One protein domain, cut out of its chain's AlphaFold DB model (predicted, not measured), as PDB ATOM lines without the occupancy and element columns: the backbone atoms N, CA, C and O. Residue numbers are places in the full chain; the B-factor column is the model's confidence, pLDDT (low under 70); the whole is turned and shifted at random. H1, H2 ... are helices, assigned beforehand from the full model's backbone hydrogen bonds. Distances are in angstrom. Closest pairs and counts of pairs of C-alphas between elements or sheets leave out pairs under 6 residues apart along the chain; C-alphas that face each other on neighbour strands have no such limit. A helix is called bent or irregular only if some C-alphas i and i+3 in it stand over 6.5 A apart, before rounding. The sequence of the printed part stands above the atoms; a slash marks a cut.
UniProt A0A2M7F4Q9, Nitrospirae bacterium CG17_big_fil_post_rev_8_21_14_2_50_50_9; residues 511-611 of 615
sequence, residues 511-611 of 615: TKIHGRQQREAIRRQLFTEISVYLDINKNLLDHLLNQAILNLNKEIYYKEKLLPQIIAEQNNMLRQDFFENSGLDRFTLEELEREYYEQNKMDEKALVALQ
ATOM      1  N   THR A 511     -27.731 -30.033   4.547       50.19
ATOM      2  CA  THR A 511     -28.899 -29.178   4.844       50.19
ATOM      3  C   THR A 511     -28.742 -27.751   4.279       50.19
ATOM      4  O   THR A 511     -29.723 -27.008   4.265       50.19
ATOM      5  N   LYS A 512     -27.549 -27.337   3.785       48.31
ATOM      6  CA  LYS A 512     -27.288 -25.979   3.246       48.31
ATOM      7  C   LYS A 512     -26.131 -25.851   2.222       48.31
ATOM      8  O   LYS A 512     -25.174 -25.126   2.493       48.31
ATOM      9  N   ILE A 513     -26.181 -26.454   1.025       50.03
ATOM     10  CA  ILE A 513     -25.165 -26.162  -0.022       50.03
ATOM     11  C   ILE A 513     -25.789 -25.905  -1.399       50.03
ATOM     12  O   ILE A 513     -26.350 -26.795  -2.028       50.03
ATOM     13  N   HIS A 514     -25.589 -24.689  -1.922       51.41
ATOM     14  CA  HIS A 514     -25.992 -24.296  -3.282       51.41
ATOM     15  C   HIS A 514     -24.821 -23.808  -4.176       51.41
ATOM     16  O   HIS A 514     -25.038 -23.485  -5.342       51.41
ATOM     17  N   GLY A 515     -23.560 -23.790  -3.705       58.62
ATOM     18  CA  GLY A 515     -22.422 -23.180  -4.427       58.62
ATOM     19  C   GLY A 515     -21.425 -24.145  -5.104       58.62
ATOM     20  O   GLY A 515     -21.096 -25.199  -4.563       58.62
ATOM     21  N   ARG A 516     -20.876 -23.766  -6.275       57.56
ATOM     22  CA  ARG A 516     -19.828 -24.516  -7.022       57.56
ATOM     23  C   ARG A 516     -18.473 -24.553  -6.292       57.56
ATOM     24  O   ARG A 516     -17.822 -25.589  -6.276       57.56
ATOM     25  N   GLN A 517     -18.092 -23.461  -5.623       59.09
ATOM     26  CA  GLN A 517     -16.836 -23.361  -4.857       59.09
ATOM     27  C   GLN A 517     -16.832 -24.232  -3.587       59.09
ATOM     28  O   GLN A 517     -15.811 -24.814  -3.234       59.09
ATOM     29  N   GLN A 518     -17.981 -24.368  -2.917       58.06
ATOM     30  CA  GLN A 518     -18.126 -25.215  -1.722       58.06
ATOM     31  C   GLN A 518     -18.059 -26.708  -2.074       58.06
ATOM     32  O   GLN A 518     -17.448 -27.486  -1.344       58.06
ATOM     33  N   ARG A 519     -18.598 -27.097  -3.239       62.09
ATOM     34  CA  ARG A 519     -18.460 -28.453  -3.793       62.09
ATOM     35  C   ARG A 519     -17.005 -28.823  -4.080       62.09
ATOM     36  O   ARG A 519     -16.576 -29.915  -3.725       62.09
ATOM     37  N   GLU A 520     -16.231 -27.910  -4.662       67.00
ATOM     38  CA  GLU A 520     -14.796 -28.127  -4.887       67.00
ATOM     39  C   GLU A 520     -13.990 -28.185  -3.582       67.00
ATOM     40  O   GLU A 520     -13.038 -28.959  -3.491       67.00
ATOM     41  N   ALA A 521     -14.372 -27.419  -2.556       66.75
ATOM     42  CA  ALA A 521     -13.723 -27.472  -1.245       66.75
ATOM     43  C   ALA A 521     -13.944 -28.825  -0.542       66.75
ATOM     44  O   ALA A 521     -12.978 -29.434  -0.084       66.75
ATOM     45  N   ILE A 522     -15.184 -29.327  -0.531       66.94
ATOM     46  CA  ILE A 522     -15.523 -30.650   0.022       66.94
ATOM     47  C   ILE A 522     -14.830 -31.755  -0.773       66.94
ATOM     48  O   ILE A 522     -14.241 -32.654  -0.184       66.94
ATOM     49  N   ARG A 523     -14.806 -31.650  -2.108       71.25
ATOM     50  CA  ARG A 523     -14.060 -32.576  -2.968       71.25
ATOM     51  C   ARG A 523     -12.582 -32.640  -2.579       71.25
ATOM     52  O   ARG A 523     -12.048 -33.732  -2.437       71.25
ATOM     53  N   ARG A 524     -11.917 -31.493  -2.390       72.31
ATOM     54  CA  ARG A 524     -10.497 -31.451  -1.989       72.31
ATOM     55  C   ARG A 524     -10.270 -32.053  -0.602       72.31
ATOM     56  O   ARG A 524      -9.275 -32.748  -0.409       72.31
ATOM     57  N   GLN A 525     -11.177 -31.809   0.343       71.00
ATOM     58  CA  GLN A 525     -11.108 -32.399   1.683       71.00
ATOM     59  C   GLN A 525     -11.266 -33.921   1.638       71.00
ATOM     60  O   GLN A 525     -10.381 -34.619   2.120       71.00
ATOM     61  N   LEU A 526     -12.313 -34.422   0.977       71.06
ATOM     62  CA  LEU A 526     -12.562 -35.857   0.805       71.06
ATOM     63  C   LEU A 526     -11.421 -36.546   0.056       71.06
ATOM     64  O   LEU A 526     -10.991 -37.622   0.451       71.06
ATOM     65  N   PHE A 527     -10.880 -35.910  -0.987       74.25
ATOM     66  CA  PHE A 527      -9.715 -36.427  -1.700       74.25
ATOM     67  C   PHE A 527      -8.507 -36.565  -0.768       74.25
ATOM     68  O   PHE A 527      -7.856 -37.605  -0.764       74.25
ATOM     69  N   THR A 528      -8.227 -35.544   0.049       72.75
ATOM     70  CA  THR A 528      -7.103 -35.568   1.000       72.75
ATOM     71  C   THR A 528      -7.304 -36.657   2.049       72.75
ATOM     72  O   THR A 528      -6.401 -37.450   2.283       72.75
ATOM     73  N   GLU A 529      -8.498 -36.747   2.626       71.88
ATOM     74  CA  GLU A 529      -8.841 -37.734   3.648       71.88
ATOM     75  C   GLU A 529      -8.757 -39.166   3.111       71.88
ATOM     76  O   GLU A 529      -8.029 -39.993   3.655       71.88
ATOM     77  N   ILE A 530      -9.423 -39.454   1.991       71.56
ATOM     78  CA  ILE A 530      -9.428 -40.792   1.393       71.56
ATOM     79  C   ILE A 530      -8.020 -41.180   0.921       71.56
ATOM     80  O   ILE A 530      -7.625 -42.326   1.107       71.56
ATOM     81  N   SER A 531      -7.226 -40.232   0.408       70.81
ATOM     82  CA  SER A 531      -5.831 -40.493   0.021       70.81
ATOM     83  C   SER A 531      -4.900 -40.815   1.195       70.81
ATOM     84  O   SER A 531      -3.860 -41.428   0.987       70.81
ATOM     85  N   VAL A 532      -5.247 -40.398   2.418       69.19
ATOM     86  CA  VAL A 532      -4.492 -40.740   3.636       69.19
ATOM     87  C   VAL A 532      -4.889 -42.125   4.149       69.19
ATOM     88  O   VAL A 532      -4.049 -42.841   4.686       69.19
ATOM     89  N   TYR A 533      -6.157 -42.508   3.980       65.25
ATOM     90  CA  TYR A 533      -6.685 -43.792   4.450       65.25
ATOM     91  C   TYR A 533      -6.448 -44.960   3.494       65.25
ATOM     92  O   TYR A 533      -6.385 -46.100   3.948       65.25
ATOM     93  N   LEU A 534      -6.357 -44.700   2.191       64.88
ATOM     94  CA  LEU A 534      -6.238 -45.728   1.170       64.88
ATOM     95  C   LEU A 534      -5.040 -45.419   0.263       64.88
ATOM     96  O   LEU A 534      -4.996 -44.367  -0.380       64.88
ATOM     97  N   ASP A 535      -4.082 -46.344   0.193       66.62
ATOM     98  CA  ASP A 535      -2.899 -46.242  -0.674       66.62
ATOM     99  C   ASP A 535      -3.282 -46.503  -2.144       66.62
ATOM    100  O   ASP A 535      -3.108 -47.595  -2.680       66.62
ATOM    101  N   ILE A 536      -3.921 -45.513  -2.778       69.31
ATOM    102  CA  ILE A 536      -4.524 -45.634  -4.113       69.31
ATOM    103  C   ILE A 536      -3.905 -44.633  -5.086       69.31
ATOM    104  O   ILE A 536      -3.597 -43.486  -4.751       69.31
ATOM    105  N   ASN A 537      -3.817 -45.041  -6.354       76.19
ATOM    106  CA  ASN A 537      -3.498 -44.156  -7.467       76.19
ATOM    107  C   ASN A 537      -4.408 -42.907  -7.487       76.19
ATOM    108  O   ASN A 537      -5.622 -42.990  -7.683       76.19
ATOM    109  N   LYS A 538      -3.792 -41.726  -7.361       74.75
ATOM    110  CA  LYS A 538      -4.472 -40.422  -7.300       74.75
ATOM    111  C   LYS A 538      -5.402 -40.144  -8.486       74.75
ATOM    112  O   LYS A 538      -6.437 -39.513  -8.292       74.75
ATOM    113  N   ASN A 539      -5.070 -40.622  -9.686       77.56
ATOM    114  CA  ASN A 539      -5.907 -40.423 -10.874       77.56
ATOM    115  C   ASN A 539      -7.174 -41.288 -10.827       77.56
ATOM    116  O   ASN A 539      -8.253 -40.821 -11.188       77.56
ATOM    117  N   LEU A 540      -7.053 -42.531 -10.345       76.00
ATOM    118  CA  LEU A 540      -8.192 -43.431 -10.157       76.00
ATOM    119  C   LEU A 540      -9.118 -42.904  -9.055       76.00
ATOM    120  O   LEU A 540     -10.330 -42.843  -9.253       76.00
ATOM    121  N   LEU A 541      -8.544 -42.456  -7.934       78.62
ATOM    122  CA  LEU A 541      -9.299 -41.850  -6.840       78.62
ATOM    123  C   LEU A 541     -10.090 -40.624  -7.314       78.62
ATOM    124  O   LEU A 541     -11.273 -40.512  -7.009       78.62
ATOM    125  N   ASP A 542      -9.474 -39.729  -8.094       78.75
ATOM    126  CA  ASP A 542     -10.165 -38.538  -8.598       78.75
ATOM    127  C   ASP A 542     -11.326 -38.897  -9.537       78.75
ATOM    128  O   ASP A 542     -12.416 -38.331  -9.431       78.75
ATOM    129  N   HIS A 543     -11.129 -39.881 -10.419       82.38
ATOM    130  CA  HIS A 543     -12.185 -40.380 -11.297       82.38
ATOM    131  C   HIS A 543     -13.365 -40.963 -10.501       82.38
ATOM    132  O   HIS A 543     -14.511 -40.570 -10.728       82.38
ATOM    133  N   LEU A 544     -13.099 -41.865  -9.549       81.19
ATOM    134  CA  LEU A 544     -14.139 -42.508  -8.736       81.19
ATOM    135  C   LEU A 544     -14.884 -41.501  -7.853       81.19
ATOM    136  O   LEU A 544     -16.107 -41.561  -7.757       81.19
ATOM    137  N   LEU A 545     -14.172 -40.529  -7.279       77.75
ATOM    138  CA  LEU A 545     -14.765 -39.455  -6.483       77.75
ATOM    139  C   LEU A 545     -15.715 -38.590  -7.328       77.75
ATOM    140  O   LEU A 545     -16.826 -38.279  -6.900       77.75
ATOM    141  N   ASN A 546     -15.310 -38.228  -8.551       78.56
ATOM    142  CA  ASN A 546     -16.165 -37.477  -9.474       78.56
ATOM    143  C   ASN A 546     -17.409 -38.276  -9.871       78.56
ATOM    144  O   ASN A 546     -18.510 -37.725  -9.887       78.56
ATOM    145  N   GLN A 547     -17.242 -39.568 -10.156       82.56
ATOM    146  CA  GLN A 547     -18.347 -40.461 -10.486       82.56
ATOM    147  C   GLN A 547     -19.338 -40.581  -9.317       82.56
ATOM    148  O   GLN A 547     -20.538 -40.410  -9.525       82.56
ATOM    149  N   ALA A 548     -18.849 -40.790  -8.094       80.31
ATOM    150  CA  ALA A 548     -19.675 -40.897  -6.893       80.31
ATOM    151  C   ALA A 548     -20.465 -39.608  -6.619       80.31
ATOM    152  O   ALA A 548     -21.673 -39.652  -6.393       80.31
ATOM    153  N   ILE A 549     -19.820 -38.441  -6.729       77.12
ATOM    154  CA  ILE A 549     -20.491 -37.142  -6.568       77.12
ATOM    155  C   ILE A 549     -21.562 -36.937  -7.647       77.12
ATOM    156  O   ILE A 549     -22.645 -36.427  -7.356       77.12
ATOM    157  N   LEU A 550     -21.286 -37.292  -8.905       81.38
ATOM    158  CA  LEU A 550     -22.272 -37.186  -9.983       81.38
ATOM    159  C   LEU A 550     -23.479 -38.095  -9.734       81.38
ATOM    160  O   LEU A 550     -24.609 -37.640  -9.903       81.38
ATOM    161  N   ASN A 551     -23.247 -39.335  -9.305       83.81
ATOM    162  CA  ASN A 551     -24.308 -40.289  -8.999       83.81
ATOM    163  C   ASN A 551     -25.166 -39.821  -7.822       83.81
ATOM    164  O   ASN A 551     -26.383 -39.744  -7.960       83.81
ATOM    165  N   LEU A 552     -24.549 -39.330  -6.748       80.56
ATOM    166  CA  LEU A 552     -25.278 -38.759  -5.618       80.56
ATOM    167  C   LEU A 552     -26.117 -37.533  -6.015       80.56
ATOM    168  O   LEU A 552     -27.249 -37.373  -5.572       80.56
ATOM    169  N   ASN A 553     -25.602 -36.665  -6.893       79.12
ATOM    170  CA  ASN A 553     -26.387 -35.534  -7.402       79.12
ATOM    171  C   ASN A 553     -27.602 -35.993  -8.221       79.12
ATOM    172  O   ASN A 553     -28.649 -35.348  -8.160       79.12
ATOM    173  N   LYS A 554     -27.468 -37.076  -8.997       84.62
ATOM    174  CA  LYS A 554     -28.591 -37.673  -9.735       84.62
ATOM    175  C   LYS A 554     -29.621 -38.264  -8.773       84.62
ATOM    176  O   LYS A 554     -30.805 -38.039  -8.993       84.62
ATOM    177  N   GLU A 555     -29.191 -38.940  -7.706       85.69
ATOM    178  CA  GLU A 555     -30.080 -39.469  -6.659       85.69
ATOM    179  C   GLU A 555     -30.850 -38.355  -5.943       85.69
ATOM    180  O   GLU A 555     -32.071 -38.426  -5.829       85.69
ATOM    181  N   ILE A 556     -30.162 -37.283  -5.532       81.69
ATOM    182  CA  ILE A 556     -30.795 -36.110  -4.908       81.69
ATOM    183  C   ILE A 556     -31.783 -35.461  -5.881       81.69
ATOM    184  O   ILE A 556     -32.922 -35.187  -5.516       81.69
ATOM    185  N   TYR A 557     -31.385 -35.244  -7.138       83.62
ATOM    186  CA  TYR A 557     -32.273 -34.685  -8.159       83.62
ATOM    187  C   TYR A 557     -33.517 -35.556  -8.379       83.62
ATOM    188  O   TYR A 557     -34.631 -35.033  -8.469       83.62
ATOM    189  N   TYR A 558     -33.332 -36.875  -8.441       86.56
ATOM    190  CA  TYR A 558     -34.422 -37.826  -8.572       86.56
ATOM    191  C   TYR A 558     -35.374 -37.729  -7.377       86.56
ATOM    192  O   TYR A 558     -36.558 -37.482  -7.574       86.56
ATOM    193  N   LYS A 559     -34.858 -37.812  -6.145       84.62
ATOM    194  CA  LYS A 559     -35.657 -37.794  -4.910       84.62
ATOM    195  C   LYS A 559     -36.356 -36.454  -4.653       84.62
ATOM    196  O   LYS A 559     -37.514 -36.445  -4.254       84.62
ATOM    197  N   GLU A 560     -35.679 -35.326  -4.870       81.88
ATOM    198  CA  GLU A 560     -36.197 -33.994  -4.514       81.88
ATOM    199  C   GLU A 560     -37.048 -33.340  -5.607       81.88
ATOM    200  O   GLU A 560     -37.884 -32.492  -5.297       81.88
ATOM    201  N   LYS A 561     -36.825 -33.674  -6.887       84.44
ATOM    202  CA  LYS A 561     -37.503 -33.010  -8.014       84.44
ATOM    203  C   LYS A 561     -38.306 -33.965  -8.879       84.44
ATOM    204  O   LYS A 561     -39.491 -33.725  -9.093       84.44
ATOM    205  N   LEU A 562     -37.673 -35.023  -9.385       87.31
ATOM    206  CA  LEU A 562     -38.290 -35.869 -10.407       87.31
ATOM    207  C   LEU A 562     -39.367 -36.793  -9.825       87.31
ATOM    208  O   LEU A 562     -40.453 -36.891 -10.379       87.31
ATOM    209  N   LEU A 563     -39.093 -37.436  -8.691       87.06
ATOM    210  CA  LEU A 563     -40.004 -38.369  -8.036       87.06
ATOM    211  C   LEU A 563     -41.308 -37.691  -7.568       87.06
ATOM    212  O   LEU A 563     -42.374 -38.218  -7.889       87.06
ATOM    213  N   PRO A 564     -41.290 -36.508  -6.917       87.88
ATOM    214  CA  PRO A 564     -42.517 -35.767  -6.625       87.88
ATOM    215  C   PRO A 564     -43.348 -35.459  -7.878       87.88
ATOM    216  O   PRO A 564     -44.570 -35.587  -7.843       87.88
ATOM    217  N   GLN A 565     -42.696 -35.092  -8.989       88.50
ATOM    218  CA  GLN A 565     -43.368 -34.832 -10.264       88.50
ATOM    219  C   GLN A 565     -43.985 -36.110 -10.851       88.50
ATOM    220  O   GLN A 565     -45.153 -36.107 -11.230       88.50
ATOM    221  N   ILE A 566     -43.232 -37.215 -10.870       88.19
ATOM    222  CA  ILE A 566     -43.696 -38.530 -11.338       88.19
ATOM    223  C   ILE A 566     -44.934 -38.975 -10.553       88.19
ATOM    224  O   ILE A 566     -45.895 -39.446 -11.157       88.19
ATOM    225  N   ILE A 567     -44.933 -38.804  -9.227       86.38
ATOM    226  CA  ILE A 567     -46.063 -39.173  -8.364       86.38
ATOM    227  C   ILE A 567     -47.270 -38.263  -8.622       86.38
ATOM    228  O   ILE A 567     -48.392 -38.757  -8.724       86.38
ATOM    229  N   ALA A 568     -47.058 -36.949  -8.744       84.69
ATOM    230  CA  ALA A 568     -48.132 -35.986  -8.984       84.69
ATOM    231  C   ALA A 568     -48.805 -36.172 -10.356       84.69
ATOM    232  O   ALA A 568     -50.019 -36.024 -10.468       84.69
ATOM    233  N   GLU A 569     -48.026 -36.506 -11.387       86.19
ATOM    234  CA  GLU A 569     -48.491 -36.663 -12.772       86.19
ATOM    235  C   GLU A 569     -48.786 -38.127 -13.159       86.19
ATOM    236  O   GLU A 569     -49.228 -38.377 -14.276       86.19
ATOM    237  N   GLN A 570     -48.529 -39.097 -12.269       80.12
ATOM    238  CA  GLN A 570     -48.569 -40.549 -12.545       80.12
ATOM    239  C   GLN A 570     -47.770 -40.958 -13.798       80.12
ATOM    240  O   GLN A 570     -48.138 -41.863 -14.550       80.12
ATOM    241  N   ASN A 571     -46.651 -40.276 -14.044       82.75
ATOM    242  CA  ASN A 571     -45.905 -40.388 -15.291       82.75
ATOM    243  C   ASN A 571     -44.840 -41.501 -15.226       82.75
ATOM    244  O   ASN A 571     -43.650 -41.247 -15.022       82.75
ATOM    245  N   ASN A 572     -45.269 -42.751 -15.434       82.25
ATOM    246  CA  ASN A 572     -44.376 -43.921 -15.451       82.25
ATOM    247  C   ASN A 572     -43.348 -43.885 -16.597       82.25
ATOM    248  O   ASN A 572     -42.272 -44.472 -16.477       82.25
ATOM    249  N   MET A 573     -43.644 -43.171 -17.686       83.31
ATOM    250  CA  MET A 573     -42.705 -43.001 -18.797       83.31
ATOM    251  C   MET A 573     -41.496 -42.169 -18.374       83.31
ATOM    252  O   MET A 573     -40.368 -42.562 -18.645       83.31
ATOM    253  N   LEU A 574     -41.713 -41.071 -17.642       85.00
ATOM    254  CA  LEU A 574     -40.633 -40.234 -17.113       85.00
ATOM    255  C   LEU A 574     -39.763 -40.991 -16.095       85.00
ATOM    256  O   LEU A 574     -38.548 -40.804 -16.047       85.00
ATOM    257  N   ARG A 575     -40.377 -41.890 -15.312       85.69
ATOM    258  CA  ARG A 575     -39.658 -42.814 -14.424       85.69
ATOM    259  C   ARG A 575     -38.733 -43.734 -15.218       85.69
ATOM    260  O   ARG A 575     -37.544 -43.806 -14.918       85.69
ATOM    261  N   GLN A 576     -39.275 -44.428 -16.217       83.00
ATOM    262  CA  GLN A 576     -38.518 -45.401 -16.999       83.00
ATOM    263  C   GLN A 576     -37.418 -44.725 -17.837       83.00
ATOM    264  O   GLN A 576     -36.302 -45.236 -17.878       83.00
ATOM    265  N   ASP A 577     -37.680 -43.536 -18.391       85.00
ATOM    266  CA  ASP A 577     -36.689 -42.724 -19.112       85.00
ATOM    267  C   ASP A 577     -35.506 -42.326 -18.213       85.00
ATOM    268  O   ASP A 577     -34.342 -42.450 -18.598       85.00
ATOM    269  N   PHE A 578     -35.771 -41.923 -16.964       85.94
ATOM    270  CA  PHE A 578     -34.693 -41.651 -16.015       85.94
ATOM    271  C   PHE A 578     -33.921 -42.919 -15.638       85.94
ATOM    272  O   PHE A 578     -32.697 -42.878 -15.518       85.94
ATOM    273  N   PHE A 579     -34.600 -44.054 -15.464       83.81
ATOM    274  CA  PHE A 579     -33.945 -45.323 -15.124       83.81
ATOM    275  C   PHE A 579     -32.993 -45.767 -16.241       83.81
ATOM    276  O   PHE A 579     -31.880 -46.202 -15.962       83.81
ATOM    277  N   GLU A 580     -33.396 -45.600 -17.499       79.56
ATOM    278  CA  GLU A 580     -32.595 -45.986 -18.664       79.56
ATOM    279  C   GLU A 580     -31.410 -45.040 -18.910       79.56
ATOM    280  O   GLU A 580     -30.333 -45.496 -19.294       79.56
ATOM    281  N   ASN A 581     -31.566 -43.740 -18.632       80.19
ATOM    282  CA  ASN A 581     -30.561 -42.728 -18.975       80.19
ATOM    283  C   ASN A 581     -29.676 -42.268 -17.805       80.19
ATOM    284  O   ASN A 581     -28.604 -41.696 -18.021       80.19
ATOM    285  N   SER A 582     -30.091 -42.479 -16.553       79.06
ATOM    286  CA  SER A 582     -29.339 -41.997 -15.385       79.06
ATOM    287  C   SER A 582     -28.033 -42.759 -15.163       79.06
ATOM    288  O   SER A 582     -27.085 -42.184 -14.620       79.06
ATOM    289  N   GLY A 583     -27.958 -44.024 -15.589       74.06
ATOM    290  CA  GLY A 583     -26.836 -44.915 -15.288       74.06
ATOM    291  C   GLY A 583     -26.702 -45.247 -13.796       74.06
ATOM    292  O   GLY A 583     -25.623 -45.653 -13.370       74.06
ATOM    293  N   LEU A 584     -27.761 -45.013 -13.011       80.94
ATOM    294  CA  LEU A 584     -27.886 -45.471 -11.631       80.94
ATOM    295  C   LEU A 584     -28.509 -46.866 -11.612       80.94
ATOM    296  O   LEU A 584     -29.338 -47.197 -12.461       80.94
ATOM    297  N   ASP A 585     -28.124 -47.669 -10.628       80.31
ATOM    298  CA  ASP A 585     -28.657 -49.016 -10.497       80.31
ATOM    299  C   ASP A 585     -30.144 -48.950 -10.122       80.31
ATOM    300  O   ASP A 585     -30.561 -48.217  -9.219       80.31
ATOM    301  N   ARG A 586     -30.967 -49.736 -10.828       82.25
ATOM    302  CA  ARG A 586     -32.428 -49.738 -10.661       82.25
ATOM    303  C   ARG A 586     -32.852 -50.007  -9.216       82.25
ATOM    304  O   ARG A 586     -33.797 -49.392  -8.734       82.25
ATOM    305  N   PHE A 587     -32.126 -50.889  -8.530       78.56
ATOM    306  CA  PHE A 587     -32.346 -51.197  -7.121       78.56
ATOM    307  C   PHE A 587     -32.190 -49.958  -6.229       78.56
ATOM    308  O   PHE A 587     -33.065 -49.680  -5.417       78.56
ATOM    309  N   THR A 588     -31.128 -49.173  -6.430       78.81
ATOM    310  CA  THR A 588     -30.872 -47.940  -5.673       78.81
ATOM    311  C   THR A 588     -31.987 -46.917  -5.878       78.81
ATOM    312  O   THR A 588     -32.432 -46.280  -4.930       78.81
ATOM    313  N   LEU A 589     -32.491 -46.782  -7.107       83.50
ATOM    314  CA  LEU A 589     -33.610 -45.882  -7.393       83.50
ATOM    315  C   LEU A 589     -34.914 -46.351  -6.736       83.50
ATOM    316  O   LEU A 589     -35.622 -45.538  -6.151       83.50
ATOM    317  N   GLU A 590     -35.217 -47.648  -6.781       84.69
ATOM    318  CA  GLU A 590     -36.402 -48.224  -6.127       84.69
ATOM    319  C   GLU A 590     -36.326 -48.148  -4.591       84.69
ATOM    320  O   GLU A 590     -37.350 -47.977  -3.925       84.69
ATOM    321  N   GLU A 591     -35.124 -48.211  -4.016       83.56
ATOM    322  CA  GLU A 591     -34.890 -47.958  -2.593       83.56
ATOM    323  C   GLU A 591     -35.150 -46.486  -2.234       83.56
ATOM    324  O   GLU A 591     -35.874 -46.211  -1.277       83.56
ATOM    325  N   LEU A 592     -34.677 -45.533  -3.049       84.12
ATOM    326  CA  LEU A 592     -34.976 -44.105  -2.865       84.12
ATOM    327  C   LEU A 592     -36.478 -43.803  -2.961       84.12
ATOM    328  O   LEU A 592     -36.982 -42.959  -2.216       84.12
ATOM    329  N   GLU A 593     -37.201 -44.482  -3.858       86.44
ATOM    330  CA  GLU A 593     -38.661 -44.388  -3.942       86.44
ATOM    331  C   GLU A 593     -39.323 -44.867  -2.649       86.44
ATOM    332  O   GLU A 593     -40.194 -44.177  -2.113       86.44
ATOM    333  N   ARG A 594     -38.887 -46.015  -2.118       84.62
ATOM    334  CA  ARG A 594     -39.396 -46.549  -0.851       84.62
ATOM    335  C   ARG A 594     -39.136 -45.586   0.303       84.62
ATOM    336  O   ARG A 594     -40.080 -45.225   1.002       84.62
ATOM    337  N   GLU A 595     -37.901 -45.106   0.453       82.88
ATOM    338  CA  GLU A 595     -37.543 -44.118   1.476       82.88
ATOM    339  C   GLU A 595     -38.416 -42.859   1.383       82.88
ATOM    340  O   GLU A 595     -38.844 -42.313   2.398       82.88
ATOM    341  N   TYR A 596     -38.686 -42.375   0.167       84.50
ATOM    342  CA  TYR A 596     -39.527 -41.202  -0.047       84.50
ATOM    343  C   TYR A 596     -40.980 -41.451   0.385       84.50
ATOM    344  O   TYR A 596     -41.574 -40.597   1.050       84.50
ATOM    345  N   TYR A 597     -41.555 -42.609   0.046       85.38
ATOM    346  CA  TYR A 597     -42.909 -42.987   0.465       85.38
ATOM    347  C   TYR A 597     -43.015 -43.146   1.989       85.38
ATOM    348  O   TYR A 597     -43.982 -42.665   2.584       85.38
ATOM    349  N   GLU A 598     -42.005 -43.742   2.628       83.56
ATOM    350  CA  GLU A 598     -41.924 -43.883   4.085       83.56
ATOM    351  C   GLU A 598     -41.828 -42.520   4.788       83.56
ATOM    352  O   GLU A 598     -42.605 -42.233   5.703       83.56
ATOM    353  N   GLN A 599     -40.929 -41.641   4.328       83.50
ATOM    354  CA  GLN A 599     -40.733 -40.300   4.897       83.50
ATOM    355  C   GLN A 599     -41.988 -39.424   4.777       83.50
ATOM    356  O   GLN A 599     -42.293 -38.654   5.691       83.50
ATOM    357  N   ASN A 600     -42.744 -39.567   3.686       82.69
ATOM    358  CA  ASN A 600     -43.960 -38.794   3.425       82.69
ATOM    359  C   ASN A 600     -45.260 -39.497   3.861       82.69
ATOM    360  O   ASN A 600     -46.339 -38.942   3.661       82.69
ATOM    361  N   LYS A 601     -45.180 -40.686   4.483       82.69
ATOM    362  CA  LYS A 601     -46.334 -41.494   4.934       82.69
ATOM    363  C   LYS A 601     -47.370 -41.755   3.828       82.69
ATOM    364  O   LYS A 601     -48.576 -41.652   4.061       82.69
ATOM    365  N   MET A 602     -46.899 -42.050   2.620       81.50
ATOM    366  CA  MET A 602     -47.742 -42.342   1.455       81.50
ATOM    367  C   MET A 602     -48.122 -43.834   1.406       81.50
ATOM    368  O   MET A 602     -47.464 -44.664   2.027       81.50
ATOM    369  N   ASP A 603     -49.199 -44.184   0.692       79.31
ATOM    370  CA  ASP A 603     -49.686 -45.572   0.601       79.31
ATOM    371  C   ASP A 603     -48.715 -46.461  -0.194       79.31
ATOM    372  O   ASP A 603     -48.399 -46.188  -1.354       79.31
ATOM    373  N   GLU A 604     -48.288 -47.563   0.415       75.00
ATOM    374  CA  GLU A 604     -47.396 -48.562  -0.179       75.00
ATOM    375  C   GLU A 604     -48.014 -49.215  -1.427       75.00
ATOM    376  O   GLU A 604     -47.308 -49.568  -2.372       75.00
ATOM    377  N   LYS A 605     -49.350 -49.284  -1.513       74.94
ATOM    378  CA  LYS A 605     -50.035 -49.773  -2.720       74.94
ATOM    379  C   LYS A 605     -49.821 -48.865  -3.932       74.94
ATOM    380  O   LYS A 605     -49.758 -49.365  -5.054       74.94
ATOM    381  N   ALA A 606     -49.690 -47.554  -3.722       73.25
ATOM    382  CA  ALA A 606     -49.424 -46.605  -4.799       73.25
ATOM    383  C   ALA A 606     -47.975 -46.715  -5.307       73.25
ATOM    384  O   ALA A 606     -47.752 -46.627  -6.513       73.25
ATOM    385  N   LEU A 607     -47.017 -47.023  -4.424       78.25
ATOM    386  CA  LEU A 607     -45.643 -47.353  -4.816       78.25
ATOM    387  C   LEU A 607     -45.602 -48.620  -5.679       78.25
ATOM    388  O   LEU A 607     -44.982 -48.636  -6.739       78.25
ATOM    389  N   VAL A 608     -46.325 -49.666  -5.274       72.62
ATOM    390  CA  VAL A 608     -46.427 -50.916  -6.042       72.62
ATOM    391  C   VAL A 608     -47.077 -50.681  -7.414       72.62
ATOM    392  O   VAL A 608     -46.652 -51.276  -8.404       72.62
ATOM    393  N   ALA A 609     -48.073 -49.797  -7.512       71.56
ATOM    394  CA  ALA A 609     -48.678 -49.420  -8.792       71.56
ATOM    395  C   ALA A 609     -47.706 -48.644  -9.702       71.56
ATOM    396  O   ALA A 609     -47.666 -48.898 -10.905       71.56
ATOM    397  N   LEU A 610     -46.886 -47.755  -9.131       75.88
ATOM    398  CA  LEU A 610     -45.830 -47.033  -9.849       75.88
ATOM    399  C   LEU A 610     -44.746 -47.991 -10.380       75.88
ATOM    400  O   LEU A 610     -44.303 -47.885 -11.523       75.88
ATOM    401  N   GLN A 611     -44.331 -48.957  -9.558       72.75
ATOM    402  CA  GLN A 611     -43.238 -49.882  -9.872       72.75
ATOM    403  C   GLN A 611     -43.620 -50.961 -10.889       72.75
ATOM    404  O   GLN A 611     -42.781 -51.355 -11.701       72.75
TER     405      GLN A 611
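What this domain is: This is residues 511 to 611 of the 615 residues of a protein of Nitrospirae bacterium CG17_big_fil_post_rev_8_21_14_2_50_50_9 (UniProt A0A2M7F4Q9). One long helix, H2, makes the spine, with H1 set against its first end as the other arm of a V and three shorter helices gathered toward its far end. There H3 folds back beside H2, H4 crosses H2, and H5 folds back on H4, while residues 511 to 518 stick out. The printed part has 101 residues with five named helices, H1 to H5 along the chain, and no named strand, an all helix class. It is loose, with a radius of gyration of the C-alphas of 16.8 A, and spans 47 by 27 by 20 A.

Where its parts are: Find C-alpha 538 at (-4.472, -40.422, -7.300); from there H2, residues 538 to 569, runs 44.5 A. H1, residues 516 to 533, comes before it and is 26.0 A long. After it look for H3, residues 572 to 582, 15.2 A; H4, residues 586 to 599, 20.0 A; and H5, residues 604 to 611, 10.6 A, ending at C-alpha 611 (-43.238, -49.882, -9.872).

How they stand to each other: Start at the hub, H2, which has a kink of 33 degrees near residue 562 and is only just irregular: C-alphas 560 and 563 are 6.8 A apart. Its residues 538 to 545 touch H1 at a steep tilt of 50 degrees, closest at C-alphas Asp 542 and Phe 527, 7.2 A. H2 and H3 form a helical hairpin at 6 degrees, closest at C-alphas Ile 566 and Arg 575, 6.6 A. H4 touches H2 at a steep tilt of 52 degrees, closest at C-alphas Leu 592 and Lys 559, 6.7 A. H4 and H5 form another helical hairpin, closest at C-alphas Tyr 597 and Glu 604, 7.2 A. Every O i to N i+4 pair is within hydrogen-bond range in H1, H3, H4 and H5, and 26 of 28 are in H2.

The domain as a whole: The farthest C-alphas, Asp 535 and Glu 569, are 48.1 A apart. The printed part has no cut, and its four links between helices are tight. Look for pLDDT under 70 at residues 511 to 522 and 532 to 536.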